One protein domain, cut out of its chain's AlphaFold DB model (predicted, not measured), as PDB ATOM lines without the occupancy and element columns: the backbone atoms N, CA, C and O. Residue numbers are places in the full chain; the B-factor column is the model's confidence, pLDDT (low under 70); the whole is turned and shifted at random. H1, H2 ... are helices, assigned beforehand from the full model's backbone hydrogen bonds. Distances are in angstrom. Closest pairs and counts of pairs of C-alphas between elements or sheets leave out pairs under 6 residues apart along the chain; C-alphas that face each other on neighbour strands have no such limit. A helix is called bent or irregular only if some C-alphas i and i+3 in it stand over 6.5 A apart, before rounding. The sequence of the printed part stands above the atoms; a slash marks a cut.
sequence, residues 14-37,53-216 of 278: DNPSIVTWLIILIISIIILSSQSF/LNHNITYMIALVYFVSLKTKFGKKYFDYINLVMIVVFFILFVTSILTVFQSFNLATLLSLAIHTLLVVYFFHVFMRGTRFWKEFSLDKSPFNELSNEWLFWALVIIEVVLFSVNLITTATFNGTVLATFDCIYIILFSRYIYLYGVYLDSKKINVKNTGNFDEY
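Overview. This is residues 14 to 37 and 53 to 216 of the 278 residues of an uncharacterized protein of Mycoplasma sp. CAG:877 (UniProt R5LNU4). Six long helices stand side by side in an up-and-down bundle, and contacts run round it as a ring in the order H1, H2, H4, H5, H8, H9, thinnest between H2 and H4. The longest, H9, runs on past one end of the bundle, where residues 205 to 216, the last part of H9 with H10, stick out as an arm; the short H3, H6 and H7 lie in the links at that same end. The printed part has 188 residues with ten named helices, H1 to H10 along the chain, and no named strand; its class is all helix. It is compact, with a radius of gyration of the C-alphas of 18.2 A, and elongated, spanning 67 by 35 by 28 A.

Along the chain. H9, residues 173 to 209, is 53.8 A long, from C-alpha 173 at (-23.542, 31.898, 41.038) to C-alpha 209 at (-30.646, -20.438, 51.496). H8, residues 148 to 169, is 31.9 A long, and H5, residues 106 to 127, is 31.1 A. H4, residues 78 to 102, measures 36.0 A. H1, residues 16 to 36, begins with C-alpha 16 at (-24.204, 2.765, 53.089) and is 30.5 A long. H2, residues 53 to 70, is 23.0 A long and irregular, with C-alphas 55 and 58 8.3 A apart, and has a kink of 39 degrees near residue 60. The short helices are H3, residues 72 to 76, H6, residues 131 to 135, H7, residues 142 to 145, and H10, residues 213 to 216.

Arrangement. H9 and H8 form a helical hairpin, opposite ways at a shallow tilt of 2 degrees; their closest C-alphas, Ile 187 and Val 156, are 5.8 A apart. H9 also touches H1, closest at C-alphas 185 and 23, 6.1 A, opposite ways at 20 degrees. With residues 190 to 197 alone H9 touches H5, the same way at 27 degrees; C-alphas 197 and 125 are closest, 5.7 A. H5 is the hub, touching H4, H7, H8 and H9. H5 and H8 are closest at C-alphas 110 and 162, 6.0 A. H4 and H5 are a helical hairpin, closest at C-alphas 93 and 115, 5.1 A. H1 and H2 touch at C-alphas 27 and 59, 6.0 A. H2 and H4 only just touch, with 3 pairs of C-alphas within 8 A, closest at 69 and 78, 7.2 A. H1 and H5 are apart. Every O i to N i+4 pair is within hydrogen-bond range in H1, H3, H4, H5, H6, H8 and H9, against 12 of 14 in H2; H7 and H10 are too short for such a pair.

Size, cuts and confidence. The C-alphas farthest apart, of Ala 171 and Glu 215, are 67.2 A apart; without residues 205 to 216, which stand free, the body spans 49 by 35 by 28 A. Residues 38 to 52 are not printed, and C-alphas 37 and 53 are 14.7 A apart across the cut. Of the links that are printed whole, H6 to H7 is short but not tight and the others are tight. The mean pLDDT of the printed part is 87.4, and it is under 70 at residues 35 to 37, 53 and 204 to 216.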
ATOM      1  N   ASP A  14     -20.946   2.285  47.156       90.38
ATOM      2  CA  ASP A  14     -21.603   1.033  47.536       90.38
ATOM      3  C   ASP A  14     -21.655   0.848  49.057       90.38
ATOM      4  O   ASP A  14     -22.337  -0.045  49.551       90.38
ATOM      5  N   ASN A  15     -20.994   1.727  49.818       90.88
ATOM      6  CA  ASN A  15     -20.954   1.671  51.272       90.88
ATOM      7  C   ASN A  15     -22.052   2.558  51.901       90.88
ATOM      8  O   ASN A  15     -21.929   3.791  51.902       90.88
ATOM      9  N   PRO A  16     -23.091   1.984  52.544       89.94
ATOM     10  CA  PRO A  16     -24.204   2.765  53.089       89.94
ATOM     11  C   PRO A  16     -23.779   3.756  54.178       89.94
ATOM     12  O   PRO A  16     -24.394   4.812  54.345       89.94
ATOM     13  N   SER A  17     -22.729   3.436  54.943       91.06
ATOM     14  CA  SER A  17     -22.253   4.303  56.021       91.06
ATOM     15  C   SER A  17     -21.588   5.562  55.478       91.06
ATOM     16  O   SER A  17     -21.866   6.644  56.009       91.06
ATOM     17  N   ILE A  18     -20.758   5.415  54.435       93.25
ATOM     18  CA  ILE A  18     -20.084   6.521  53.742       93.25
ATOM     19  C   ILE A  18     -21.121   7.393  53.039       93.25
ATOM     20  O   ILE A  18     -21.150   8.597  53.284       93.25
ATOM     21  N   VAL A  19     -22.033   6.790  52.264       95.56
ATOM     22  CA  VAL A  19     -23.122   7.514  51.585       95.56
ATOM     23  C   VAL A  19     -23.936   8.336  52.589       95.56
ATOM     24  O   VAL A  19     -24.138   9.528  52.384       95.56
ATOM     25  N   THR A  20     -24.319   7.752  53.730       95.06
ATOM     26  CA  THR A  20     -25.060   8.481  54.775       95.06
ATOM     27  C   THR A  20     -24.277   9.676  55.333       95.06
ATOM     28  O   THR A  20     -24.852  10.733  55.573       95.06
ATOM     29  N   TRP A  21     -22.970   9.526  55.569       96.19
ATOM     30  CA  TRP A  21     -22.134  10.632  56.049       96.19
ATOM     31  C   TRP A  21     -22.005  11.747  55.015       96.19
ATOM     32  O   TRP A  21     -22.053  12.922  55.375       96.19
ATOM     33  N   LEU A  22     -21.891  11.384  53.739       96.50
ATOM     34  CA  LEU A  22     -21.799  12.344  52.649       96.50
ATOM     35  C   LEU A  22     -23.122  13.101  52.466       96.50
ATOM     36  O   LEU A  22     -23.099  14.314  52.289       96.50
ATOM     37  N   ILE A  23     -24.269  12.434  52.638       96.75
ATOM     38  CA  ILE A  23     -25.579  13.098  52.691       96.75
ATOM     39  C   ILE A  23     -25.629  14.133  53.823       96.75
ATOM     40  O   ILE A  23     -25.988  15.281  53.581       96.75
ATOM     41  N   ILE A  24     -25.228  13.761  55.045       96.88
ATOM     42  CA  ILE A  24     -25.200  14.684  56.195       96.88
ATOM     43  C   ILE A  24     -24.322  15.908  55.893       96.88
ATOM     44  O   ILE A  24     -24.719  17.038  56.184       96.88
ATOM     45  N   LEU A  25     -23.148  15.693  55.292       96.38
ATOM     46  CA  LEU A  25     -22.231  16.764  54.905       96.38
ATOM     47  C   LEU A  25     -22.868  17.709  53.878       96.38
ATOM     48  O   LEU A  25     -22.873  18.919  54.092       96.38
ATOM     49  N   ILE A  26     -23.433  17.169  52.795       95.94
ATOM     50  CA  ILE A  26     -24.052  17.962  51.725       95.94
ATOM     51  C   ILE A  26     -25.242  18.762  52.257       95.94
ATOM     52  O   ILE A  26     -25.304  19.966  52.030       95.94
ATOM     53  N   ILE A  27     -26.130  18.142  53.039       94.50
ATOM     54  CA  ILE A  27     -27.257  18.838  53.674       94.50
ATOM     55  C   ILE A  27     -26.763  19.996  54.552       94.50
ATOM     56  O   ILE A  27     -27.315  21.096  54.510       94.50
ATOM     57  N   SER A  28     -25.701  19.772  55.330       92.38
ATOM     58  CA  SER A  28     -25.121  20.813  56.186       92.38
ATOM     59  C   SER A  28     -24.589  21.988  55.359       92.38
ATOM     60  O   SER A  28     -24.810  23.143  55.719       92.38
ATOM     61  N   ILE A  29     -23.939  21.706  54.225       91.06
ATOM     62  CA  ILE A  29     -23.454  22.735  53.298       91.06
ATOM     63  C   ILE A  29     -24.620  23.508  52.672       91.06
ATOM     64  O   ILE A  29     -24.533  24.732  52.598       91.06
ATOM     65  N   ILE A  30     -25.709  22.843  52.269       89.94
ATOM     66  CA  ILE A  30     -26.906  23.502  51.717       89.94
ATOM     67  C   ILE A  30     -27.472  24.507  52.726       89.94
ATOM     68  O   ILE A  30     -27.643  25.681  52.395       89.94
ATOM     69  N   ILE A  31     -27.679  24.073  53.974       87.88
ATOM     70  CA  ILE A  31     -28.226  24.921  55.041       87.88
ATOM     71  C   ILE A  31     -27.322  26.141  55.284       87.88
ATOM     72  O   ILE A  31     -27.815  27.265  55.339       87.88
ATOM     73  N   LEU A  32     -26.000  25.951  55.388       83.44
ATOM     74  CA  LEU A  32     -25.049  27.047  55.627       83.44
ATOM     75  C   LEU A  32     -24.915  28.001  54.429       83.44
ATOM     76  O   LEU A  32     -24.806  29.219  54.603       83.44
ATOM     77  N   SER A  33     -24.941  27.462  53.209       79.19
ATOM     78  CA  SER A  33     -24.822  28.248  51.977       79.19
ATOM     79  C   SER A  33     -26.067  29.098  51.749       79.19
ATOM     80  O   SER A  33     -25.946  30.264  51.394       79.19
ATOM     81  N   SER A  34     -27.258  28.562  52.041       71.88
ATOM     82  CA  SER A  34     -28.519  29.309  51.979       71.88
ATOM     83  C   SER A  34     -28.512  30.557  52.883       71.88
ATOM     84  O   SER A  34     -29.072  31.588  52.519       71.88
ATOM     85  N   GLN A  35     -27.815  30.503  54.025       63.31
ATOM     86  CA  GLN A  35     -27.717  31.617  54.976       63.31
ATOM     87  C   GLN A  35     -26.728  32.702  54.579       63.31
ATOM     88  O   GLN A  35     -27.003  33.887  54.767       63.31
ATOM     89  N   SER A  36     -25.587  32.309  54.012       58.78
ATOM     90  CA  SER A  36     -24.509  33.244  53.663       58.78
ATOM     91  C   SER A  36     -24.942  34.301  52.635       58.78
ATOM     92  O   SER A  36     -24.296  35.336  52.512       58.78
ATOM     93  N   PHE A  37     -26.065  34.083  51.944       53.53
ATOM     94  CA  PHE A  37     -26.638  35.017  50.974       53.53
ATOM     95  C   PHE A  37     -27.723  35.952  51.536       53.53
ATOM     96  O   PHE A  37     -28.071  36.918  50.863       53.53
ATOM     97  N   LEU A  53     -35.398  28.524  58.806       68.38
ATOM     98  CA  LEU A  53     -36.318  27.420  58.951       68.38
ATOM     99  C   LEU A  53     -37.262  27.373  57.752       68.38
ATOM    100  O   LEU A  53     -37.354  26.332  57.120       68.38
ATOM    101  N   ASN A  54     -37.863  28.493  57.352       71.38
ATOM    102  CA  ASN A  54     -38.761  28.526  56.197       71.38
ATOM    103  C   ASN A  54     -38.068  28.177  54.874       71.38
ATOM    104  O   ASN A  54     -38.679  27.519  54.034       71.38
ATOM    105  N   HIS A  55     -36.812  28.582  54.678       71.06
ATOM    106  CA  HIS A  55     -36.115  28.337  53.413       71.06
ATOM    107  C   HIS A  55     -35.488  26.936  53.322       71.06
ATOM    108  O   HIS A  55     -35.281  26.430  52.224       71.06
ATOM    109  N   ASN A  56     -35.197  26.291  54.459       82.81
ATOM    110  CA  ASN A  56     -34.455  25.026  54.501       82.81
ATOM    111  C   ASN A  56     -35.158  23.905  55.282       82.81
ATOM    112  O   ASN A  56     -34.519  22.895  55.582       82.81
ATOM    113  N   ILE A  57     -36.448  24.046  55.623       85.38
ATOM    114  CA  ILE A  57     -37.158  23.101  56.506       85.38
ATOM    115  C   ILE A  57     -37.007  21.647  56.050       85.38
ATOM    116  O   ILE A  57     -36.733  20.767  56.864       85.38
ATOM    117  N   THR A  58     -37.100  21.398  54.743       88.19
ATOM    118  CA  THR A  58     -36.958  20.064  54.155       88.19
ATOM    119  C   THR A  58     -35.579  19.465  54.428       88.19
ATOM    120  O   THR A  58     -35.475  18.330  54.892       88.19
ATOM    121  N   TYR A  59     -34.518  20.244  54.211       90.94
ATOM    122  CA  TYR A  59     -33.143  19.823  54.476       90.94
ATOM    123  C   TYR A  59     -32.880  19.647  55.973       90.94
ATOM    124  O   TYR A  59     -32.188  18.710  56.361       90.94
ATOM    125  N   MET A  60     -33.473  20.478  56.837       91.00
ATOM    126  CA  MET A  60     -33.367  20.297  58.289       91.00
ATOM    127  C   MET A  60     -34.033  18.999  58.752       91.00
ATOM    128  O   MET A  60     -33.447  18.261  59.545       91.00
ATOM    129  N   ILE A  61     -35.223  18.680  58.237       92.69
ATOM    130  CA  ILE A  61     -35.902  17.411  58.525       92.69
ATOM    131  C   ILE A  61     -35.043  16.231  58.049       92.69
ATOM    132  O   ILE A  61     -34.821  15.288  58.811       92.69
ATOM    133  N   ALA A  62     -34.497  16.303  56.831       93.25
ATOM    134  CA  ALA A  62     -33.600  15.279  56.299       93.25
ATOM    135  C   ALA A  62     -32.320  15.124  57.148       93.25
ATOM    136  O   ALA A  62     -31.884  14.001  57.413       93.25
ATOM    137  N   LEU A  63     -31.745  16.225  57.643       94.69
ATOM    138  CA  LEU A  63     -30.592  16.193  58.543       94.69
ATOM    139  C   LEU A  63     -30.926  15.446  59.837       94.69
ATOM    140  O   LEU A  63     -30.197  14.535  60.231       94.69
ATOM    141  N   VAL A  64     -32.046  15.799  60.476       94.38
ATOM    142  CA  VAL A  64     -32.520  15.139  61.701       94.38
ATOM    143  C   VAL A  64     -32.744  13.651  61.456       94.38
ATOM    144  O   VAL A  64     -32.329  12.834  62.282       94.38
ATOM    145  N   TYR A  65     -33.333  13.284  60.316       95.12
ATOM    146  CA  TYR A  65     -33.512  11.893  59.910       95.12
ATOM    147  C   TYR A  65     -32.172  11.144  59.861       95.12
ATOM    148  O   TYR A  65     -31.973  10.183  60.612       95.12
ATOM    149  N   PHE A  66     -31.208  11.606  59.061       95.44
ATOM    150  CA  PHE A  66     -29.941  10.890  58.878       95.44
ATOM    151  C   PHE A  66     -29.053  10.873  60.122       95.44
ATOM    152  O   PHE A  66     -28.418   9.853  60.411       95.44
ATOM    153  N   VAL A  67     -29.036  11.956  60.900       95.06
ATOM    154  CA  VAL A  67     -28.337  11.985  62.191       95.06
ATOM    155  C   VAL A  67     -28.976  10.988  63.155       95.06
ATOM    156  O   VAL A  67     -28.262  10.204  63.786       95.06
ATOM    157  N   SER A  68     -30.311  10.934  63.218       94.31
ATOM    158  CA  SER A  68     -31.025   9.977  64.069       94.31
ATOM    159  C   SER A  68     -30.637   8.540  63.735       94.31
ATOM    160  O   SER A  68     -30.340   7.773  64.652       94.31
ATOM    161  N   LEU A  69     -30.529   8.185  62.450       92.25
ATOM    162  CA  LEU A  69     -30.113   6.850  61.999       92.25
ATOM    163  C   LEU A  69     -28.707   6.434  62.465       92.25
ATOM    164  O   LEU A  69     -28.427   5.239  62.611       92.25
ATOM    165  N   LYS A  70     -27.812   7.391  62.739       92.38
ATOM    166  CA  LYS A  70     -26.482   7.102  63.303       92.38
ATOM    167  C   LYS A  70     -26.525   6.808  64.807       92.38
ATOM    168  O   LYS A  70     -25.615   6.162  65.326       92.38
ATOM    169  N   THR A  71     -27.581   7.216  65.508       92.81
ATOM    170  CA  THR A  71     -27.736   6.992  66.954       92.81
ATOM    171  C   THR A  71     -28.309   5.607  67.281       92.81
ATOM    172  O   THR A  71     -28.948   4.952  66.456       92.81
ATOM    173  N   LYS A  72     -28.142   5.153  68.532       91.81
ATOM    174  CA  LYS A  72     -28.816   3.936  69.030       91.81
ATOM    175  C   LYS A  72     -30.344   4.071  68.998       91.81
ATOM    176  O   LYS A  72     -31.031   3.093  68.720       91.81
ATOM    177  N   PHE A  73     -30.860   5.272  69.270       90.62
ATOM    178  CA  PHE A  73     -32.292   5.560  69.254       90.62
ATOM    179  C   PHE A  73     -32.877   5.364  67.854       90.62
ATOM    180  O   PHE A  73     -33.824   4.598  67.697       90.62
ATOM    181  N   GLY A  74     -32.273   5.967  66.826       88.62
ATOM    182  CA  GLY A  74     -32.797   5.840  65.466       88.62
ATOM    183  C   GLY A  74     -32.721   4.420  64.919       88.62
ATOM    184  O   GLY A  74     -33.650   3.979  64.257       88.62
ATOM    185  N   LYS A  75     -31.691   3.648  65.288       88.75
ATOM    186  CA  LYS A  75     -31.636   2.213  64.961       88.75
ATOM    187  C   LYS A  75     -32.772   1.416  65.609       88.75
ATOM    188  O   LYS A  75     -33.298   0.502  64.987       88.75
ATOM    189  N   LYS A  76     -33.156   1.753  66.846       91.56
ATOM    190  CA  LYS A  76     -34.254   1.086  67.567       91.56
ATOM    191  C   LYS A  76     -35.628   1.417  66.975       91.56
ATOM    192  O   LYS A  76     -36.488   0.544  66.941       91.56
ATOM    193  N   TYR A  77     -35.833   2.654  66.524       90.44
ATOM    194  CA  TYR A  77     -37.116   3.151  66.006       90.44
ATOM    195  C   TYR A  77     -37.112   3.365  64.486       90.44
ATOM    196  O   TYR A  77     -37.883   4.176  63.978       90.44
ATOM    197  N   PHE A  78     -36.259   2.636  63.763       89.75
ATOM    198  CA  PHE A  78     -36.012   2.808  62.331       89.75
ATOM    199  C   PHE A  78     -37.302   2.856  61.501       89.75
ATOM    200  O   PHE A  78     -37.545   3.838  60.805       89.75
ATOM    201  N   ASP A  79     -38.174   1.856  61.653       87.31
ATOM    202  CA  ASP A  79     -39.431   1.763  60.900       87.31
ATOM    203  C   ASP A  79     -40.358   2.967  61.148       87.31
ATOM    204  O   ASP A  79     -40.970   3.487  60.217       87.31
ATOM    205  N   TYR A  80     -40.434   3.457  62.391       89.00
ATOM    206  CA  TYR A  80     -41.253   4.623  62.741       89.00
ATOM    207  C   TYR A  80     -40.682   5.921  62.167       89.00
ATOM    208  O   TYR A  80     -41.430   6.775  61.702       89.00
ATOM    209  N   ILE A  81     -39.358   6.070  62.175       91.81
ATOM    210  CA  ILE A  81     -38.684   7.236  61.600       91.81
ATOM    211  C   ILE A  81     -38.882   7.263  60.074       91.81
ATOM    212  O   ILE A  81     -39.151   8.323  59.511       91.81
ATOM    213  N   ASN A  82     -38.843   6.103  59.415       92.00
ATOM    214  CA  ASN A  82     -39.147   5.988  57.986       92.00
ATOM    215  C   ASN A  82     -40.613   6.320  57.685       92.00
ATOM    216  O   ASN A  82     -40.889   6.993  56.696       92.00
ATOM    217  N   LEU A  83     -41.549   5.912  58.549       90.25
ATOM    218  CA  LEU A  83     -42.959   6.291  58.427       90.25
ATOM    219  C   LEU A  83     -43.133   7.817  58.463       90.25
ATOM    220  O   LEU A  83     -43.848   8.377  57.636       90.25
ATOM    221  N   VAL A  84     -42.442   8.499  59.381       91.88
ATOM    222  CA  VAL A  84     -42.443   9.969  59.438       91.88
ATOM    223  C   VAL A  84     -41.877  10.564  58.145       91.88
ATOM    224  O   VAL A  84     -42.481  11.478  57.589       91.88
ATOM    225  N   MET A  85     -40.779  10.022  57.611       93.62
ATOM    226  CA  MET A  85     -40.225  10.488  56.332       93.62
ATOM    227  C   MET A  85     -41.163  10.277  55.144       93.62
ATOM    228  O   MET A  85     -41.230  11.137  54.272       93.62
ATOM    229  N   ILE A  86     -41.923   9.182  55.113       92.44
ATOM    230  CA  ILE A  86     -42.950   8.955  54.086       92.44
ATOM    231  C   ILE A  86     -43.998  10.071  54.127       92.44
ATOM    232  O   ILE A  86     -44.364  10.599  53.080       92.44
ATOM    233  N   VAL A  87     -44.451  10.468  55.322       93.38
ATOM    234  CA  VAL A  87     -45.398  11.585  55.479       93.38
ATOM    235  C   VAL A  87     -44.786  12.894  54.978       93.38
ATOM    236  O   VAL A  87     -45.449  13.642  54.264       93.38
ATOM    237  N   VAL A  88     -43.514  13.155  55.290       94.06
ATOM    238  CA  VAL A  88     -42.797  14.344  54.802       94.06
ATOM    239  C   VAL A  88     -42.724  14.350  53.275       94.06
ATOM    240  O   VAL A  88     -43.081  15.352  52.658       94.06
ATOM    241  N   PHE A  89     -42.340  13.238  52.644       94.81
ATOM    242  CA  PHE A  89     -42.315  13.152  51.183       94.81
ATOM    243  C   PHE A  89     -43.702  13.308  50.566       94.81
ATOM    244  O   PHE A  89     -43.830  13.961  49.534       94.81
ATOM    245  N   PHE A  90     -44.745  12.768  51.199       94.88
ATOM    246  CA  PHE A  90     -46.114  12.949  50.731       94.88
ATOM    247  C   PHE A  90     -46.533  14.426  50.750       94.88
ATOM    248  O   PHE A  90     -47.129  14.905  49.787       94.88
ATOM    249  N   ILE A  91     -46.170  15.172  51.800       94.94
ATOM    250  CA  ILE A  91     -46.401  16.622  51.860       94.94
ATOM    251  C   ILE A  91     -45.659  17.325  50.717       94.94
ATOM    252  O   ILE A  91     -46.271  18.115  50.004       94.94
ATOM    253  N   LEU A  92     -44.378  17.007  50.492       93.12
ATOM    254  CA  LEU A  92     -43.597  17.603  49.399       93.12
ATOM    255  C   LEU A  92     -44.190  17.296  48.020       93.12
ATOM    256  O   LEU A  92     -44.253  18.177  47.166       93.12
ATOM    257  N   PHE A  93     -44.688  16.077  47.817       96.44
ATOM    258  CA  PHE A  93     -45.421  15.705  46.613       96.44
ATOM    259  C   PHE A  93     -46.665  16.582  46.414       96.44
ATOM    260  O   PHE A  93     -46.814  17.184  45.351       96.44
ATOM    261  N   VAL A  94     -47.508  16.749  47.437       96.38
ATOM    262  CA  VAL A  94     -48.682  17.636  47.354       96.38
ATOM    263  C   VAL A  94     -48.266  19.084  47.071       96.38
ATOM    264  O   VAL A  94     -48.840  19.727  46.192       96.38
ATOM    265  N   THR A  95     -47.228  19.592  47.738       93.62
ATOM    266  CA  THR A  95     -46.683  20.934  47.482       93.62
ATOM    267  C   THR A  95     -46.192  21.089  46.042       93.62
ATOM    268  O   THR A  95     -46.441  22.121  45.416       93.62
ATOM    269  N   SER A  96     -45.548  20.069  45.472       95.25
ATOM    270  CA  SER A  96     -45.090  20.103  44.080       95.25
ATOM    271  C   SER A  96     -46.255  20.135  43.080       95.25
ATOM    272  O   SER A  96     -46.188  20.882  42.105       95.25
ATOM    273  N   ILE A  97     -47.375  19.451  43.361       96.75
ATOM    274  CA  ILE A  97     -48.610  19.564  42.561       96.75
ATOM    275  C   ILE A  97     -49.125  21.006  42.580       96.75
ATOM    276  O   ILE A  97     -49.415  21.580  41.530       96.75
ATOM    277  N   LEU A  98     -49.219  21.611  43.768       96.00
ATOM    278  CA  LEU A  98     -49.659  23.003  43.906       96.00
ATOM    279  C   LEU A  98     -48.727  23.965  43.162       96.00
ATOM    280  O   LEU A  98     -49.196  24.899  42.515       96.00
ATOM    281  N   THR A  99     -47.421  23.706  43.195       94.38
ATOM    282  CA  THR A  99     -46.412  24.510  42.491       94.38
ATOM    283  C   THR A  99     -46.596  24.440  40.974       94.38
ATOM    284  O   THR A  99     -46.509  25.467  40.306       94.38
ATOM    285  N   VAL A 100     -46.923  23.266  40.422       96.75
ATOM    286  CA  VAL A 100     -47.246  23.118  38.991       96.75
ATOM    287  C   VAL A 100     -48.485  23.935  38.611       96.75
ATOM    288  O   VAL A 100     -48.484  24.574  37.561       96.75
ATOM    289  N   PHE A 101     -49.514  23.973  39.465       95.06
ATOM    290  CA  PHE A 101     -50.698  24.808  39.226       95.06
ATOM    291  C   PHE A 101     -50.411  26.311  39.321       95.06
ATOM    292  O   PHE A 101     -50.995  27.088  38.571       95.06
ATOM    293  N   GLN A 102     -49.524  26.730  40.226       93.88
ATOM    294  CA  GLN A 102     -49.134  28.135  40.373       93.88
ATOM    295  C   GLN A 102     -48.202  28.609  39.250       93.88
ATOM    296  O   GLN A 102     -48.265  29.760  38.828       93.88
ATOM    297  N   SER A 103     -47.319  27.728  38.786       93.12
ATOM    298  CA  SER A 103     -46.230  28.034  37.865       93.12
ATOM    299  C   SER A 103     -45.981  26.825  36.963       93.12
ATOM    300  O   SER A 103     -45.167  25.948  37.269       93.12
ATOM    301  N   PHE A 104     -46.658  26.787  35.819       94.62
ATOM    302  CA  PHE A 104     -46.497  25.697  34.863       94.62
ATOM    303  C   PHE A 104     -45.252  25.908  33.988       94.62
ATOM    304  O   PHE A 104     -45.240  26.769  33.109       94.62
ATOM    305  N   ASN A 105     -44.198  25.123  34.221       94.31
ATOM    306  CA  ASN A 105     -43.000  25.093  33.383       94.31
ATOM    307  C   ASN A 105     -42.291  23.728  33.480       94.31
ATOM    308  O   ASN A 105     -42.694  22.847  34.238       94.31
ATOM    309  N   LEU A 106     -41.228  23.537  32.692       94.62
ATOM    310  CA  LEU A 106     -40.503  22.264  32.658       94.62
ATOM    311  C   LEU A 106     -39.855  21.914  34.009       94.62
ATOM    312  O   LEU A 106     -39.908  20.759  34.418       94.62
ATOM    313  N   ALA A 107     -39.279  22.890  34.717       93.94
ATOM    314  CA  ALA A 107     -38.638  22.650  36.008       93.94
ATOM    315  C   ALA A 107     -39.652  22.199  37.069       93.94
ATOM    316  O   ALA A 107     -39.383  21.259  37.815       93.94
ATOM    317  N   THR A 108     -40.844  22.804  37.107       95.75
ATOM    318  CA  THR A 108     -41.892  22.419  38.064       95.75
ATOM    319  C   THR A 108     -42.479  21.042  37.753       95.75
ATOM    320  O   THR A 108     -42.729  20.273  38.680       95.75
ATOM    321  N   LEU A 109     -42.613  20.672  36.475       97.38
ATOM    322  CA  LEU A 109     -43.014  19.318  36.066       97.38
ATOM    323  C   LEU A 109     -41.966  18.254  36.415       97.38
ATOM    324  O   LEU A 109     -42.315  17.199  36.943       97.38
ATOM    325  N   LEU A 110     -40.686  18.528  36.142       97.12
ATOM    326  CA  LEU A 110     -39.586  17.631  36.504       97.12
ATOM    327  C   LEU A 110     -39.502  17.470  38.025       97.12
ATOM    328  O   LEU A 110     -39.420  16.350  38.516       97.12
ATOM    329  N   SER A 111     -39.627  18.566  38.776       95.69
ATOM    330  CA  SER A 111     -39.678  18.530  40.238       95.69
ATOM    331  C   SER A 111     -40.853  17.685  40.750       95.69
ATOM    332  O   SER A 111     -40.654  16.838  41.619       95.69
ATOM    333  N   LEU A 112     -42.058  17.825  40.186       97.44
ATOM    334  CA  LEU A 112     -43.200  16.962  40.522       97.44
ATOM    335  C   LEU A 112     -42.896  15.481  40.248       97.44
ATOM    336  O   LEU A 112     -43.204  14.626  41.081       97.44
ATOM    337  N   ALA A 113     -42.270  15.162  39.112       97.19
ATOM    338  CA  ALA A 113     -41.888  13.790  38.783       97.19
ATOM    339  C   ALA A 113     -40.898  13.211  39.811       97.19
ATOM    340  O   ALA A 113     -41.080  12.080  40.262       97.19
ATOM    341  N   ILE A 114     -39.910  13.999  40.246       97.50
ATOM    342  CA  ILE A 114     -38.929  13.597  41.267       97.50
ATOM    343  C   ILE A 114     -39.604  13.360  42.614       97.50
ATOM    344  O   ILE A 114     -39.398  12.309  43.214       97.50
ATOM    345  N   HIS A 115     -40.460  14.275  43.074       96.44
ATOM    346  CA  HIS A 115     -41.182  14.101  44.338       96.44
ATOM    347  C   HIS A 115     -42.128  12.893  44.301       96.44
ATOM    348  O   HIS A 115     -42.216  12.148  45.277       96.44
ATOM    349  N   THR A 116     -42.784  12.650  43.163       95.31
ATOM    350  CA  THR A 116     -43.618  11.457  42.952       95.31
ATOM    351  C   THR A 116     -42.779  10.185  43.059       95.31
ATOM    352  O   THR A 116     -43.126   9.273  43.812       95.31
ATOM    353  N   LEU A 117     -41.648  10.132  42.347       95.12
ATOM    354  CA  LEU A 117     -40.737   8.990  42.386       95.12
ATOM    355  C   LEU A 117     -40.139   8.786  43.774       95.12
ATOM    356  O   LEU A 117     -40.075   7.649  44.217       95.12
ATOM    357  N   LEU A 118     -39.756   9.844  44.489       94.94
ATOM    358  CA  LEU A 118     -39.234   9.750  45.853       94.94
ATOM    359  C   LEU A 118     -40.260   9.152  46.813       94.94
ATOM    360  O   LEU A 118     -39.917   8.228  47.549       94.94
ATOM    361  N   VAL A 119     -41.512   9.627  46.784       94.25
ATOM    362  CA  VAL A 119     -42.588   9.057  47.610       94.25
ATOM    363  C   VAL A 119     -42.766   7.579  47.294       94.25
ATOM    364  O   VAL A 119     -42.720   6.758  48.205       94.25
ATOM    365  N   VAL A 120     -42.945   7.234  46.015       91.88
ATOM    366  CA  VAL A 120     -43.202   5.852  45.588       91.88
ATOM    367  C   VAL A 120     -42.018   4.951  45.923       91.88
ATOM    368  O   VAL A 120     -42.206   3.887  46.508       91.88
ATOM    369  N   TYR A 121     -40.801   5.376  45.594       93.50
ATOM    370  CA  TYR A 121     -39.594   4.579  45.752       93.50
ATOM    371  C   TYR A 121     -39.241   4.370  47.224       93.50
ATOM    372  O   TYR A 121     -39.022   3.236  47.656       93.50
ATOM    373  N   PHE A 122     -39.253   5.442  48.020       93.19
ATOM    374  CA  PHE A 122     -38.976   5.350  49.448       93.19
ATOM    375  C   PHE A 122     -40.046   4.516  50.157       93.19
ATOM    376  O   PHE A 122     -39.706   3.612  50.921       93.19
ATOM    377  N   PHE A 123     -41.331   4.753  49.864       89.88
ATOM    378  CA  PHE A 123     -42.429   3.955  50.410       89.88
ATOM    379  C   PHE A 123     -42.270   2.475  50.058       89.88
ATOM    380  O   PHE A 123     -42.291   1.628  50.947       89.88
ATOM    381  N   HIS A 124     -42.062   2.156  48.780       87.38
ATOM    382  CA  HIS A 124     -41.943   0.779  48.311       87.38
ATOM    383  C   HIS A 124     -40.790   0.036  48.991       87.38
ATOM    384  O   HIS A 124     -40.992  -1.053  49.526       87.38
ATOM    385  N   VAL A 125     -39.600   0.639  49.040       90.25
ATOM    386  CA  VAL A 125     -38.407  -0.029  49.570       90.25
ATOM    387  C   VAL A 125     -38.414  -0.093  51.097       90.25
ATOM    388  O   VAL A 125     -38.123  -1.151  51.658       90.25
ATOM    389  N   PHE A 126     -38.753   0.997  51.792       89.38
ATOM    390  CA  PHE A 126     -38.652   1.053  53.257       89.38
ATOM    391  C   PHE A 126     -39.850   0.450  53.982       89.38
ATOM    392  O   PHE A 126     -39.697   0.003  55.118       89.38
ATOM    393  N   MET A 127     -41.010   0.348  53.331       85.31
ATOM    394  CA  MET A 127     -42.130  -0.406  53.891       85.31
ATOM    395  C   MET A 127     -41.983  -1.905  53.655       85.31
ATOM    396  O   MET A 127     -42.630  -2.685  54.353       85.31
ATOM    397  N   ARG A 128     -41.125  -2.346  52.727       84.06
ATOM    398  CA  ARG A 128     -40.953  -3.763  52.399       84.06
ATOM    399  C   ARG A 128     -40.543  -4.588  53.618       84.06
ATOM    400  O   ARG A 128     -39.507  -4.367  54.235       84.06
ATOM    401  N   GLY A 129     -41.354  -5.597  53.938       74.81
ATOM    402  CA  GLY A 129     -41.103  -6.499  55.066       74.81
ATOM    403  C   GLY A 129     -41.506  -5.953  56.441       74.81
ATOM    404  O   GLY A 129     -41.344  -6.665  57.431       74.81
ATOM    405  N   THR A 130     -42.073  -4.745  56.514       81.75
ATOM    406  CA  THR A 130     -42.708  -4.220  57.735       81.75
ATOM    407  C   THR A 130     -44.080  -4.869  57.972       81.75
ATOM    408  O   THR A 130     -44.619  -5.558  57.101       81.75
ATOM    409  N   ARG A 131     -44.686  -4.648  59.150       76.94
ATOM    410  CA  ARG A 131     -46.063  -5.114  59.437       76.94
ATOM    411  C   ARG A 131     -47.079  -4.531  58.450       76.94
ATOM    412  O   ARG A 131     -47.880  -5.275  57.887       76.94
ATOM    413  N   PHE A 132     -46.940  -3.242  58.154       74.06
ATOM    414  CA  PHE A 132     -47.779  -2.514  57.206       74.06
ATOM    415  C   PHE A 132     -47.754  -3.116  55.795       74.06
ATOM    416  O   PHE A 132     -48.782  -3.144  55.126       74.06
ATOM    417  N   TRP A 133     -46.619  -3.668  55.353       79.44
ATOM    418  CA  TRP A 133     -46.523  -4.330  54.045       79.44
ATOM    419  C   TRP A 133     -47.553  -5.443  53.858       79.44
ATOM    420  O   TRP A 133     -48.153  -5.568  52.793       79.44
ATOM    421  N   LYS A 134     -47.749  -6.251  54.906       78.94
ATOM    422  CA  LYS A 134     -48.702  -7.364  54.896       78.94
ATOM    423  C   LYS A 134     -50.134  -6.868  55.055       78.94
ATOM    424  O   LYS A 134     -51.011  -7.329  54.339       78.94
ATOM    425  N   GLU A 135     -50.355  -5.929  55.973       81.38
ATOM    426  CA  GLU A 135     -51.687  -5.383  56.264       81.38
ATOM    427  C   GLU A 135     -52.316  -4.707  55.038       81.38
ATOM    428  O   GLU A 135     -53.496  -4.910  54.767       81.38
ATOM    429  N   PHE A 136     -51.520  -3.990  54.240       78.06
ATOM    430  CA  PHE A 136     -51.984  -3.324  53.019       78.06
ATOM    431  C   PHE A 136     -51.853  -4.176  51.743       78.06
ATOM    432  O   PHE A 136     -52.112  -3.670  50.654       78.06
ATOM    433  N   SER A 137     -51.465  -5.457  51.845       78.88
ATOM    434  CA  SER A 137     -51.262  -6.361  50.691       78.88
ATOM    435  C   SER A 137     -50.371  -5.762  49.588       78.88
ATOM    436  O   SER A 137     -50.640  -5.899  48.390       78.88
ATOM    437  N   LEU A 138     -49.302  -5.063  49.990       79.44
ATOM    438  CA  LEU A 138     -48.423  -4.336  49.066       79.44
ATOM    439  C   LEU A 138     -47.589  -5.266  48.174       79.44
ATOM    440  O   LEU A 138     -47.047  -4.824  47.165       79.44
ATOM    441  N   ASP A 139     -47.536  -6.563  48.481       76.25
ATOM    442  CA  ASP A 139     -46.960  -7.592  47.614       76.25
ATOM    443  C   ASP A 139     -47.665  -7.700  46.253       76.25
ATOM    444  O   ASP A 139     -47.027  -8.071  45.267       76.25
ATOM    445  N   LYS A 140     -48.950  -7.327  46.193       79.56
ATOM    446  CA  LYS A 140     -49.765  -7.295  44.968       79.56
ATOM    447  C   LYS A 140     -49.841  -5.910  44.330       79.56
ATOM    448  O   LYS A 140     -50.580  -5.718  43.369       79.56
ATOM    449  N   SER A 141     -49.140  -4.927  44.893       78.50
ATOM    450  CA  SER A 141     -49.139  -3.569  44.362       78.50
ATOM    451  C   SER A 141     -48.482  -3.534  42.977       78.50
ATOM    452  O   SER A 141     -47.447  -4.181  42.802       78.50
ATOM    453  N   PRO A 142     -48.988  -2.726  42.024       75.56
ATOM    454  CA  PRO A 142     -48.328  -2.533  40.729       75.56
ATOM    455  C   PRO A 142     -46.899  -1.982  40.873       75.56
ATOM    456  O   PRO A 142     -46.047  -2.228  40.027       75.56
ATOM    457  N   PHE A 143     -46.583  -1.301  41.979       72.88
ATOM    458  CA  PHE A 143     -45.222  -0.828  42.251       72.88
ATOM    459  C   PHE A 143     -44.223  -1.967  42.497       72.88
ATOM    460  O   PHE A 143     -43.021  -1.748  42.406       72.88
ATOM    461  N   ASN A 144     -44.695  -3.184  42.785       74.19
ATOM    462  CA  ASN A 144     -43.842  -4.354  42.972       74.19
ATOM    463  C   ASN A 144     -43.276  -4.918  41.658       74.19
ATOM    464  O   ASN A 144     -42.356  -5.731  41.697       74.19
ATOM    465  N   GLU A 145     -43.788  -4.470  40.510       76.56
ATOM    466  CA  GLU A 145     -43.236  -4.800  39.191       76.56
ATOM    467  C   GLU A 145     -41.995  -3.964  38.855       76.56
ATOM    468  O   GLU A 145     -41.164  -4.371  38.043       76.56
ATOM    469  N   LEU A 146     -41.838  -2.801  39.495       82.88
ATOM    470  CA  LEU A 146     -40.713  -1.906  39.256       82.88
ATOM    471  C   LEU A 146     -39.483  -2.399  40.020       82.88
ATOM    472  O   LEU A 146     -39.493  -2.536  41.245       82.88
ATOM    473  N   SER A 147     -38.396  -2.656  39.291       87.88
ATOM    474  CA  SER A 147     -37.143  -3.069  39.915       87.88
ATOM    475  C   SER A 147     -36.505  -1.908  40.684       87.88
ATOM    476  O   SER A 147     -36.618  -0.737  40.311       87.88
ATOM    477  N   ASN A 148     -35.777  -2.247  41.751       90.81
ATOM    478  CA  ASN A 148     -35.005  -1.285  42.541       90.81
ATOM    479  C   ASN A 148     -34.041  -0.463  41.662       90.81
ATOM    480  O   ASN A 148     -33.848   0.729  41.873       90.81
ATOM    481  N   GLU A 149     -33.459  -1.105  40.647       92.50
ATOM    482  CA  GLU A 149     -32.542  -0.483  39.694       92.50
ATOM    483  C   GLU A 149     -33.248   0.490  38.743       92.50
ATOM    484  O   GLU A 149     -32.734   1.580  38.497       92.50
ATOM    485  N   TRP A 150     -34.448   0.144  38.268       93.06
ATOM    486  CA  TRP A 150     -35.238   1.030  37.418       93.06
ATOM    487  C   TRP A 150     -35.645   2.306  38.161       93.06
ATOM    488  O   TRP A 150     -35.440   3.402  37.645       93.06
ATOM    489  N   LEU A 151     -36.152   2.175  39.393       93.44
ATOM    490  CA  LEU A 151     -36.551   3.321  40.222       93.44
ATOM    491  C   LEU A 151     -35.365   4.245  40.526       93.44
ATOM    492  O   LEU A 151     -35.491   5.465  40.413       93.44
ATOM    493  N   PHE A 152     -34.203   3.666  40.846       95.94
ATOM    494  CA  PHE A 152     -32.971   4.416  41.068       95.94
ATOM    495  C   PHE A 152     -32.559   5.226  39.830       95.94
ATOM    496  O   PHE A 152     -32.381   6.441  39.925       95.94
ATOM    497  N   TRP A 153     -32.436   4.581  38.664       96.25
ATOM    498  CA  TRP A 153     -31.982   5.256  37.446       96.25
ATOM    499  C   TRP A 153     -32.997   6.257  36.900       96.25
ATOM    500  O   TRP A 153     -32.589   7.316  36.431       96.25
ATOM    501  N   ALA A 154     -34.300   5.975  37.001       95.94
ATOM    502  CA  ALA A 154     -35.340   6.928  36.622       95.94
ATOM    503  C   ALA A 154     -35.197   8.238  37.410       95.94
ATOM    504  O   ALA A 154     -35.198   9.319  36.823       95.94
ATOM    505  N   LEU A 155     -34.997   8.136  38.727       96.62
ATOM    506  CA  LEU A 155     -34.803   9.292  39.596       96.62
ATOM    507  C   LEU A 155     -33.511  10.046  39.250       96.62
ATOM    508  O   LEU A 155     -33.555  11.259  39.068       96.62
ATOM    509  N   VAL A 156     -32.386   9.342  39.076       97.62
ATOM    510  CA  VAL A 156     -31.098   9.961  38.704       97.62
ATOM    511  C   VAL A 156     -31.189  10.700  37.367       97.62
ATOM    512  O   VAL A 156     -30.721  11.829  37.261       97.62
ATOM    513  N   ILE A 157     -31.796  10.093  36.344       97.75
ATOM    514  CA  ILE A 157     -31.908  10.707  35.014       97.75
ATOM    515  C   ILE A 157     -32.756  11.977  35.081       97.75
ATOM    516  O   ILE A 157     -32.343  13.010  34.555       97.75
ATOM    517  N   ILE A 158     -33.919  11.922  35.733       97.62
ATOM    518  CA  ILE A 158     -34.810  13.084  35.838       97.62
ATOM    519  C   ILE A 158     -34.140  14.204  36.643       97.62
ATOM    520  O   ILE A 158     -34.227  15.361  36.237       97.62
ATOM    521  N   GLU A 159     -33.419  13.873  37.718       97.62
ATOM    522  CA  GLU A 159     -32.650  14.846  38.503       97.62
ATOM    523  C   GLU A 159     -31.547  15.509  37.668       97.62
ATOM    524  O   GLU A 159     -31.431  16.729  37.657       97.62
ATOM    525  N   VAL A 160     -30.782  14.747  36.881       97.62
ATOM    526  CA  VAL A 160     -29.746  15.319  36.001       97.62
ATOM    527  C   VAL A 160     -30.354  16.249  34.941       97.62
ATOM    528  O   VAL A 160     -29.776  17.293  34.618       97.62
ATOM    529  N   VAL A 161     -31.532  15.907  34.411       97.44
ATOM    530  CA  VAL A 161     -32.263  16.779  33.480       97.44
ATOM    531  C   VAL A 161     -32.742  18.048  34.188       97.44
ATOM    532  O   VAL A 161     -32.530  19.140  33.660       97.44
ATOM    533  N   LEU A 162     -33.326  17.941  35.387       96.56
ATOM    534  CA  LEU A 162     -33.746  19.098  36.185       96.56
ATOM    535  C   LEU A 162     -32.560  20.006  36.515       96.56
ATOM    536  O   LEU A 162     -32.637  21.215  36.306       96.56
ATOM    537  N   PHE A 163     -31.446  19.428  36.955       96.69
ATOM    538  CA  PHE A 163     -30.211  20.150  37.213       96.69
ATOM    539  C   PHE A 163     -29.747  20.921  35.973       96.69
ATOM    540  O   PHE A 163     -29.463  22.112  36.063       96.69
ATOM    541  N   SER A 164     -29.762  20.289  34.798       95.69
ATOM    542  CA  SER A 164     -29.407  20.946  33.534       95.69
ATOM    543  C   SER A 164     -30.332  22.129  33.217       95.69
ATOM    544  O   SER A 164     -29.858  23.202  32.845       95.69
ATOM    545  N   VAL A 165     -31.645  21.975  33.419       94.81
ATOM    546  CA  VAL A 165     -32.621  23.069  33.264       94.81
ATOM    547  C   VAL A 165     -32.334  24.204  34.253       94.81
ATOM    548  O   VAL A 165     -32.325  25.373  33.862       94.81
ATOM    549  N   ASN A 166     -32.039  23.881  35.513       92.56
ATOM    550  CA  ASN A 166     -31.703  24.861  36.546       92.56
ATOM    551  C   ASN A 166     -30.398  25.604  36.224       92.56
ATOM    552  O   ASN A 166     -30.331  26.816  36.416       92.56
ATOM    553  N   LEU A 167     -29.386  24.925  35.678       92.19
ATOM    554  CA  LEU A 167     -28.135  25.556  35.249       92.19
ATOM    555  C   LEU A 167     -28.340  26.553  34.104       92.19
ATOM    556  O   LEU A 167     -27.732  27.618  34.117       92.19
ATOM    557  N   ILE A 168     -29.193  26.224  33.132       90.06
ATOM    558  CA  ILE A 168     -29.480  27.103  31.987       90.06
ATOM    559  C   ILE A 168     -30.285  28.336  32.419       90.06
ATOM    560  O   ILE A 168     -30.102  29.424  31.880       90.06
ATOM    561  N   THR A 169     -31.201  28.164  33.372       85.94
ATOM    562  CA  THR A 169     -32.145  29.213  33.795       85.94
ATOM    563  C   THR A 169     -31.607  30.103  34.913       85.94
ATOM    564  O   THR A 169     -32.067  31.234  35.074       85.94
ATOM    565  N   THR A 170     -30.632  29.628  35.686       83.19
ATOM    566  CA  THR A 170     -30.067  30.388  36.799       83.19
ATOM    567  C   THR A 170     -29.147  31.501  36.304       83.19
ATOM    568  O   THR A 170     -28.172  31.260  35.602       83.19
ATOM    569  N   ALA A 171     -29.405  32.729  36.758       77.25
ATOM    570  CA  ALA A 171     -28.584  33.901  36.441       77.25
ATOM    571  C   ALA A 171     -27.541  34.258  37.523       77.25
ATOM    572  O   ALA A 171     -26.813  35.236  37.372       77.25
ATOM    573  N   THR A 172     -27.477  33.512  38.635       85.19
ATOM    574  CA  THR A 172     -26.597  33.825  39.777       85.19
ATOM    575  C   THR A 172     -25.721  32.642  40.171       85.19
ATOM    576  O   THR A 172     -26.184  31.507  40.237       85.19
ATOM    577  N   PHE A 173     -24.465  32.918  40.528       82.75
ATOM    578  CA  PHE A 173     -23.542  31.898  41.038       82.75
ATOM    579  C   PHE A 173     -24.127  31.128  42.235       82.75
ATOM    580  O   PHE A 173     -24.015  29.909  42.320       82.75
ATOM    581  N   ASN A 174     -24.827  31.834  43.123       80.94
ATOM    582  CA  ASN A 174     -25.428  31.264  44.328       80.94
ATOM    583  C   ASN A 174     -26.497  30.218  43.994       80.94
ATOM    584  O   ASN A 174     -26.496  29.132  44.571       80.94
ATOM    585  N   GLY A 175     -27.371  30.521  43.026       82.81
ATOM    586  CA  GLY A 175     -28.368  29.567  42.545       82.81
ATOM    587  C   GLY A 175     -27.721  28.336  41.908       82.81
ATOM    588  O   GLY A 175     -28.162  27.218  42.156       82.81
ATOM    589  N   THR A 176     -26.624  28.515  41.163       88.50
ATOM    590  CA  THR A 176     -25.888  27.413  40.528       88.50
ATOM    591  C   THR A 176     -25.280  26.474  41.566       88.50
ATOM    592  O   THR A 176     -25.392  25.252  41.446       88.50
ATOM    593  N   VAL A 177     -24.660  27.032  42.606       89.00
ATOM    594  CA  VAL A 177     -24.064  26.257  43.701       89.00
ATOM    595  C   VAL A 177     -25.138  25.472  44.456       89.00
ATOM    596  O   VAL A 177     -24.965  24.274  44.682       89.00
ATOM    597  N   LEU A 178     -26.267  26.106  44.794       87.94
ATOM    598  CA  LEU A 178     -27.372  25.432  45.481       87.94
ATOM    599  C   LEU A 178     -27.984  24.316  44.627       87.94
ATOM    600  O   LEU A 178     -28.137  23.206  45.125       87.94
ATOM    601  N   ALA A 179     -28.242  24.564  43.339       90.69
ATOM    602  CA  ALA A 179     -28.746  23.541  42.421       90.69
ATOM    603  C   ALA A 179     -27.781  22.350  42.287       90.69
ATOM    604  O   ALA A 179     -28.214  21.207  42.162       90.69
ATOM    605  N   THR A 180     -26.470  22.601  42.350       94.06
ATOM    606  CA  THR A 180     -25.453  21.542  42.309       94.06
ATOM    607  C   THR A 180     -25.509  20.680  43.565       94.06
ATOM    608  O   THR A 180     -25.519  19.454  43.472       94.06
ATOM    609  N   PHE A 181     -25.563  21.302  44.745       94.44
ATOM    610  CA  PHE A 181     -25.654  20.553  45.994       94.44
ATOM    611  C   PHE A 181     -26.978  19.804  46.134       94.44
ATOM    612  O   PHE A 181     -26.968  18.685  46.642       94.44
ATOM    613  N   ASP A 182     -28.083  20.376  45.657       92.88
ATOM    614  CA  ASP A 182     -29.385  19.710  45.654       92.88
ATOM    615  C   ASP A 182     -29.376  18.464  44.761       92.88
ATOM    616  O   ASP A 182     -29.703  17.371  45.219       92.88
ATOM    617  N   CYS A 183     -28.846  18.580  43.540       96.50
ATOM    618  CA  CYS A 183     -28.674  17.444  42.635       96.50
ATOM    619  C   CYS A 183     -27.818  16.331  43.259       96.50
ATOM    620  O   CYS A 183     -28.207  15.158  43.274       96.50
ATOM    621  N   ILE A 184     -26.680  16.691  43.867       96.94
ATOM    622  CA  ILE A 184     -25.831  15.736  44.590       96.94
ATOM    623  C   ILE A 184     -26.612  15.072  45.733       96.94
ATOM    624  O   ILE A 184     -26.549  13.851  45.893       96.94
ATOM    625  N   TYR A 185     -27.355  15.852  46.522       96.62
ATOM    626  CA  TYR A 185     -28.165  15.341  47.625       96.62
ATOM    627  C   TYR A 185     -29.203  14.323  47.144       96.62
ATOM    628  O   TYR A 185     -29.254  13.219  47.690       96.62
ATOM    629  N   ILE A 186     -29.984  14.650  46.113       96.62
ATOM    630  CA  ILE A 186     -31.038  13.778  45.586       96.62
ATOM    631  C   ILE A 186     -30.453  12.470  45.034       96.62
ATOM    632  O   ILE A 186     -30.974  11.391  45.333       96.62
ATOM    633  N   ILE A 187     -29.326  12.526  44.316       97.56
ATOM    634  CA  ILE A 187     -28.636  11.328  43.807       97.56
ATOM    635  C   ILE A 187     -28.149  10.441  44.959       97.56
ATOM    636  O   ILE A 187     -28.370   9.227  44.945       97.56
ATOM    637  N   LEU A 188     -27.522  11.021  45.984       97.44
ATOM    638  CA  LEU A 188     -27.052  10.263  47.146       97.44
ATOM    639  C   LEU A 188     -28.206   9.687  47.963       97.44
ATOM    640  O   LEU A 188     -28.111   8.558  48.443       97.44
ATOM    641  N   PHE A 189     -29.295  10.438  48.111       96.69
ATOM    642  CA  PHE A 189     -30.497   9.968  48.783       96.69
ATOM    643  C   PHE A 189     -31.093   8.771  48.039       96.69
ATOM    644  O   PHE A 189     -31.343   7.730  48.643       96.69
ATOM    645  N   SER A 190     -31.222   8.870  46.714       96.69
ATOM    646  CA  SER A 190     -31.638   7.758  45.857       96.69
ATOM    647  C   SER A 190     -30.701   6.556  45.999       96.69
ATOM    648  O   SER A 190     -31.155   5.420  46.154       96.69
ATOM    649  N   ARG A 191     -29.381   6.789  46.062       96.69
ATOM    650  CA  ARG A 191     -28.402   5.721  46.297       96.69
ATOM    651  C   ARG A 191     -28.598   5.044  47.646       96.69
ATOM    652  O   ARG A 191     -28.520   3.821  47.735       96.69
ATOM    653  N   TYR A 192     -28.867   5.818  48.689       96.44
ATOM    654  CA  TYR A 192     -29.164   5.289  50.014       96.44
ATOM    655  C   TYR A 192     -30.397   4.367  49.992       96.44
ATOM    656  O   TYR A 192     -30.331   3.264  50.543       96.44
ATOM    657  N   ILE A 193     -31.476   4.759  49.299       95.81
ATOM    658  CA  ILE A 193     -32.656   3.900  49.101       95.81
ATOM    659  C   ILE A 193     -32.264   2.616  48.367       95.81
ATOM    660  O   ILE A 193     -32.575   1.518  48.834       95.81
ATOM    661  N   TYR A 194     -31.533   2.745  47.259       95.88
ATOM    662  CA  TYR A 194     -31.098   1.614  46.447       95.88
ATOM    663  C   TYR A 194     -30.316   0.584  47.263       95.88
ATOM    664  O   TYR A 194     -30.638  -0.606  47.216       95.88
ATOM    665  N   LEU A 195     -29.333   1.032  48.050       94.75
ATOM    666  CA  LEU A 195     -28.512   0.157  48.890       94.75
ATOM    667  C   LEU A 195     -29.347  -0.566  49.952       94.75
ATOM    668  O   LEU A 195     -29.117  -1.749  50.214       94.75
ATOM    669  N   TYR A 196     -30.348   0.102  50.533       93.19
ATOM    670  CA  TYR A 196     -31.273  -0.552  51.458       93.19
ATOM    671  C   TYR A 196     -32.148  -1.604  50.753       93.19
ATOM    672  O   TYR A 196     -32.358  -2.698  51.284       93.19
ATOM    673  N   GLY A 197     -32.579  -1.330  49.518       91.06
ATOM    674  CA  GLY A 197     -33.247  -2.307  48.659       91.06
ATOM    675  C   GLY A 197     -32.391  -3.557  48.427       91.06
ATOM    676  O   GLY A 197     -32.835  -4.663  48.737       91.06
ATOM    677  N   VAL A 198     -31.136  -3.386  48.002       91.44
ATOM    678  CA  VAL A 198     -30.182  -4.493  47.795       91.44
ATOM    679  C   VAL A 198     -29.967  -5.299  49.079       91.44
ATOM    680  O   VAL A 198     -29.990  -6.533  49.056       91.44
ATOM    681  N   TYR A 199     -29.823  -4.621  50.222       90.31
ATOM    682  CA  TYR A 199     -29.711  -5.279  51.525       90.31
ATOM    683  C   TYR A 199     -30.914  -6.190  51.810       90.31
ATOM    684  O   TYR A 199     -30.742  -7.357  52.169       90.31
ATOM    685  N   LEU A 200     -32.135  -5.698  51.605       87.25
ATOM    686  CA  LEU A 200     -33.354  -6.474  51.825       87.25
ATOM    687  C   LEU A 200     -33.466  -7.688  50.883       87.25
ATOM    688  O   LEU A 200     -33.881  -8.763  51.328       87.25
ATOM    689  N   ASP A 201     -33.055  -7.558  49.619       84.50
ATOM    690  CA  ASP A 201     -33.043  -8.678  48.669       84.50
ATOM    691  C   ASP A 201     -32.020  -9.746  49.070       84.50
ATOM    692  O   ASP A 201     -32.351 -10.934  49.126       84.50
ATOM    693  N   SER A 202     -30.816  -9.330  49.473       82.50
ATOM    694  CA  SER A 202     -29.787 -10.245  49.981       82.50
ATOM    695  C   SER A 202     -30.246 -10.990  51.241       82.50
ATOM    696  O   SER A 202     -30.037 -12.197  51.373       82.50
ATOM    697  N   LYS A 203     -30.959 -10.307  52.148       78.19
ATOM    698  CA  LYS A 203     -31.525 -10.907  53.360       78.19
ATOM    699  C   LYS A 203     -32.576 -11.965  53.021       78.19
ATOM    700  O   LYS A 203     -32.576 -13.034  53.624       78.19
ATOM    701  N   LYS A 204     -33.446 -11.706  52.039       68.81
ATOM    702  CA  LYS A 204     -34.460 -12.668  51.576       68.81
ATOM    703  C   LYS A 204     -33.826 -13.911  50.946       68.81
ATOM    704  O   LYS A 204     -34.312 -15.014  51.186       68.81
ATOM    705  N   ILE A 205     -32.755 -13.743  50.167       57.19
ATOM    706  CA  ILE A 205     -32.000 -14.858  49.576       57.19
ATOM    707  C   ILE A 205     -31.344 -15.691  50.679       57.19
ATOM    708  O   ILE A 205     -31.527 -16.902  50.695       57.19
ATOM    709  N   ASN A 206     -30.676 -15.061  51.648       54.84
ATOM    710  CA  ASN A 206     -30.037 -15.776  52.756       54.84
ATOM    711  C   ASN A 206     -31.041 -16.556  53.620       54.84
ATOM    712  O   ASN A 206     -30.772 -17.701  53.955       54.84
ATOM    713  N   VAL A 207     -32.226 -16.002  53.904       58.19
ATOM    714  CA  VAL A 207     -33.300 -16.718  54.630       58.19
ATOM    715  C   VAL A 207     -33.863 -17.903  53.828       58.19
ATOM    716  O   VAL A 207     -34.313 -18.887  54.410       58.19
ATOM    717  N   LYS A 208     -33.852 -17.842  52.491       50.44
ATOM    718  CA  LYS A 208     -34.212 -18.997  51.649       50.44
ATOM    719  C   LYS A 208     -33.085 -20.029  51.562       50.44
ATOM    720  O   LYS A 208     -33.375 -21.212  51.451       50.44
ATOM    721  N   ASN A 209     -31.831 -19.589  51.627       46.12
ATOM    722  CA  ASN A 209     -30.646 -20.438  51.496       46.12
ATOM    723  C   ASN A 209     -30.218 -21.107  52.818       46.12
ATOM    724  O   ASN A 209     -29.387 -22.005  52.809       46.12
ATOM    725  N   THR A 210     -30.811 -20.721  53.956       43.06
ATOM    726  CA  THR A 210     -30.678 -21.434  55.244       43.06
ATOM    727  C   THR A 210     -31.417 -22.777  55.289       43.06
ATOM    728  O   THR A 210     -31.387 -23.453  56.312       43.06
ATOM    729  N   GLY A 211     -32.086 -23.175  54.206       51.25
ATOM    730  CA  GLY A 211     -32.611 -24.520  54.023       51.25
ATOM    731  C   GLY A 211     -31.917 -25.200  52.848       51.25
ATOM    732  O   GLY A 211     -32.006 -24.720  51.724       51.25
ATOM    733  N   ASN A 212     -31.306 -26.356  53.116       49.94
ATOM    734  CA  ASN A 212     -30.953 -27.395  52.143       49.94
ATOM    735  C   ASN A 212     -29.598 -27.285  51.408       49.94
ATOM    736  O   ASN A 212     -29.207 -28.263  50.791       49.94
ATOM    737  N   PHE A 213     -28.815 -26.197  51.469       52.00
ATOM    738  CA  PHE A 213     -27.514 -26.195  50.757       52.00
ATOM    739  C   PHE A 213     -26.498 -27.187  51.357       52.00
ATOM    740  O   PHE A 213     -25.767 -27.841  50.614       52.00
ATOM    741  N   ASP A 214     -26.506 -27.358  52.682       55.53
ATOM    742  CA  ASP A 214     -25.683 -28.365  53.363       55.53
ATOM    743  C   ASP A 214     -26.177 -29.793  53.084       55.53
ATOM    744  O   ASP A 214     -25.366 -30.670  52.811       55.53
ATOM    745  N   GLU A 215     -27.494 -30.010  53.018       54.94
ATOM    746  CA  GLU A 215     -28.096 -31.310  52.680       54.94
ATOM    747  C   GLU A 215     -27.890 -31.671  51.191       54.94
ATOM    748  O   GLU A 215     -27.650 -32.832  50.859       54.94
ATOM    749  N   TYR A 216     -27.879 -30.693  50.276       50.22
ATOM    750  CA  TYR A 216     -27.467 -30.907  48.882       50.22
ATOM    751  C   TYR A 216     -25.968 -31.189  48.766       50.22
ATOM    752  O   TYR A 216     -25.575 -32.030  47.960       50.22
TER     753      TYR A 216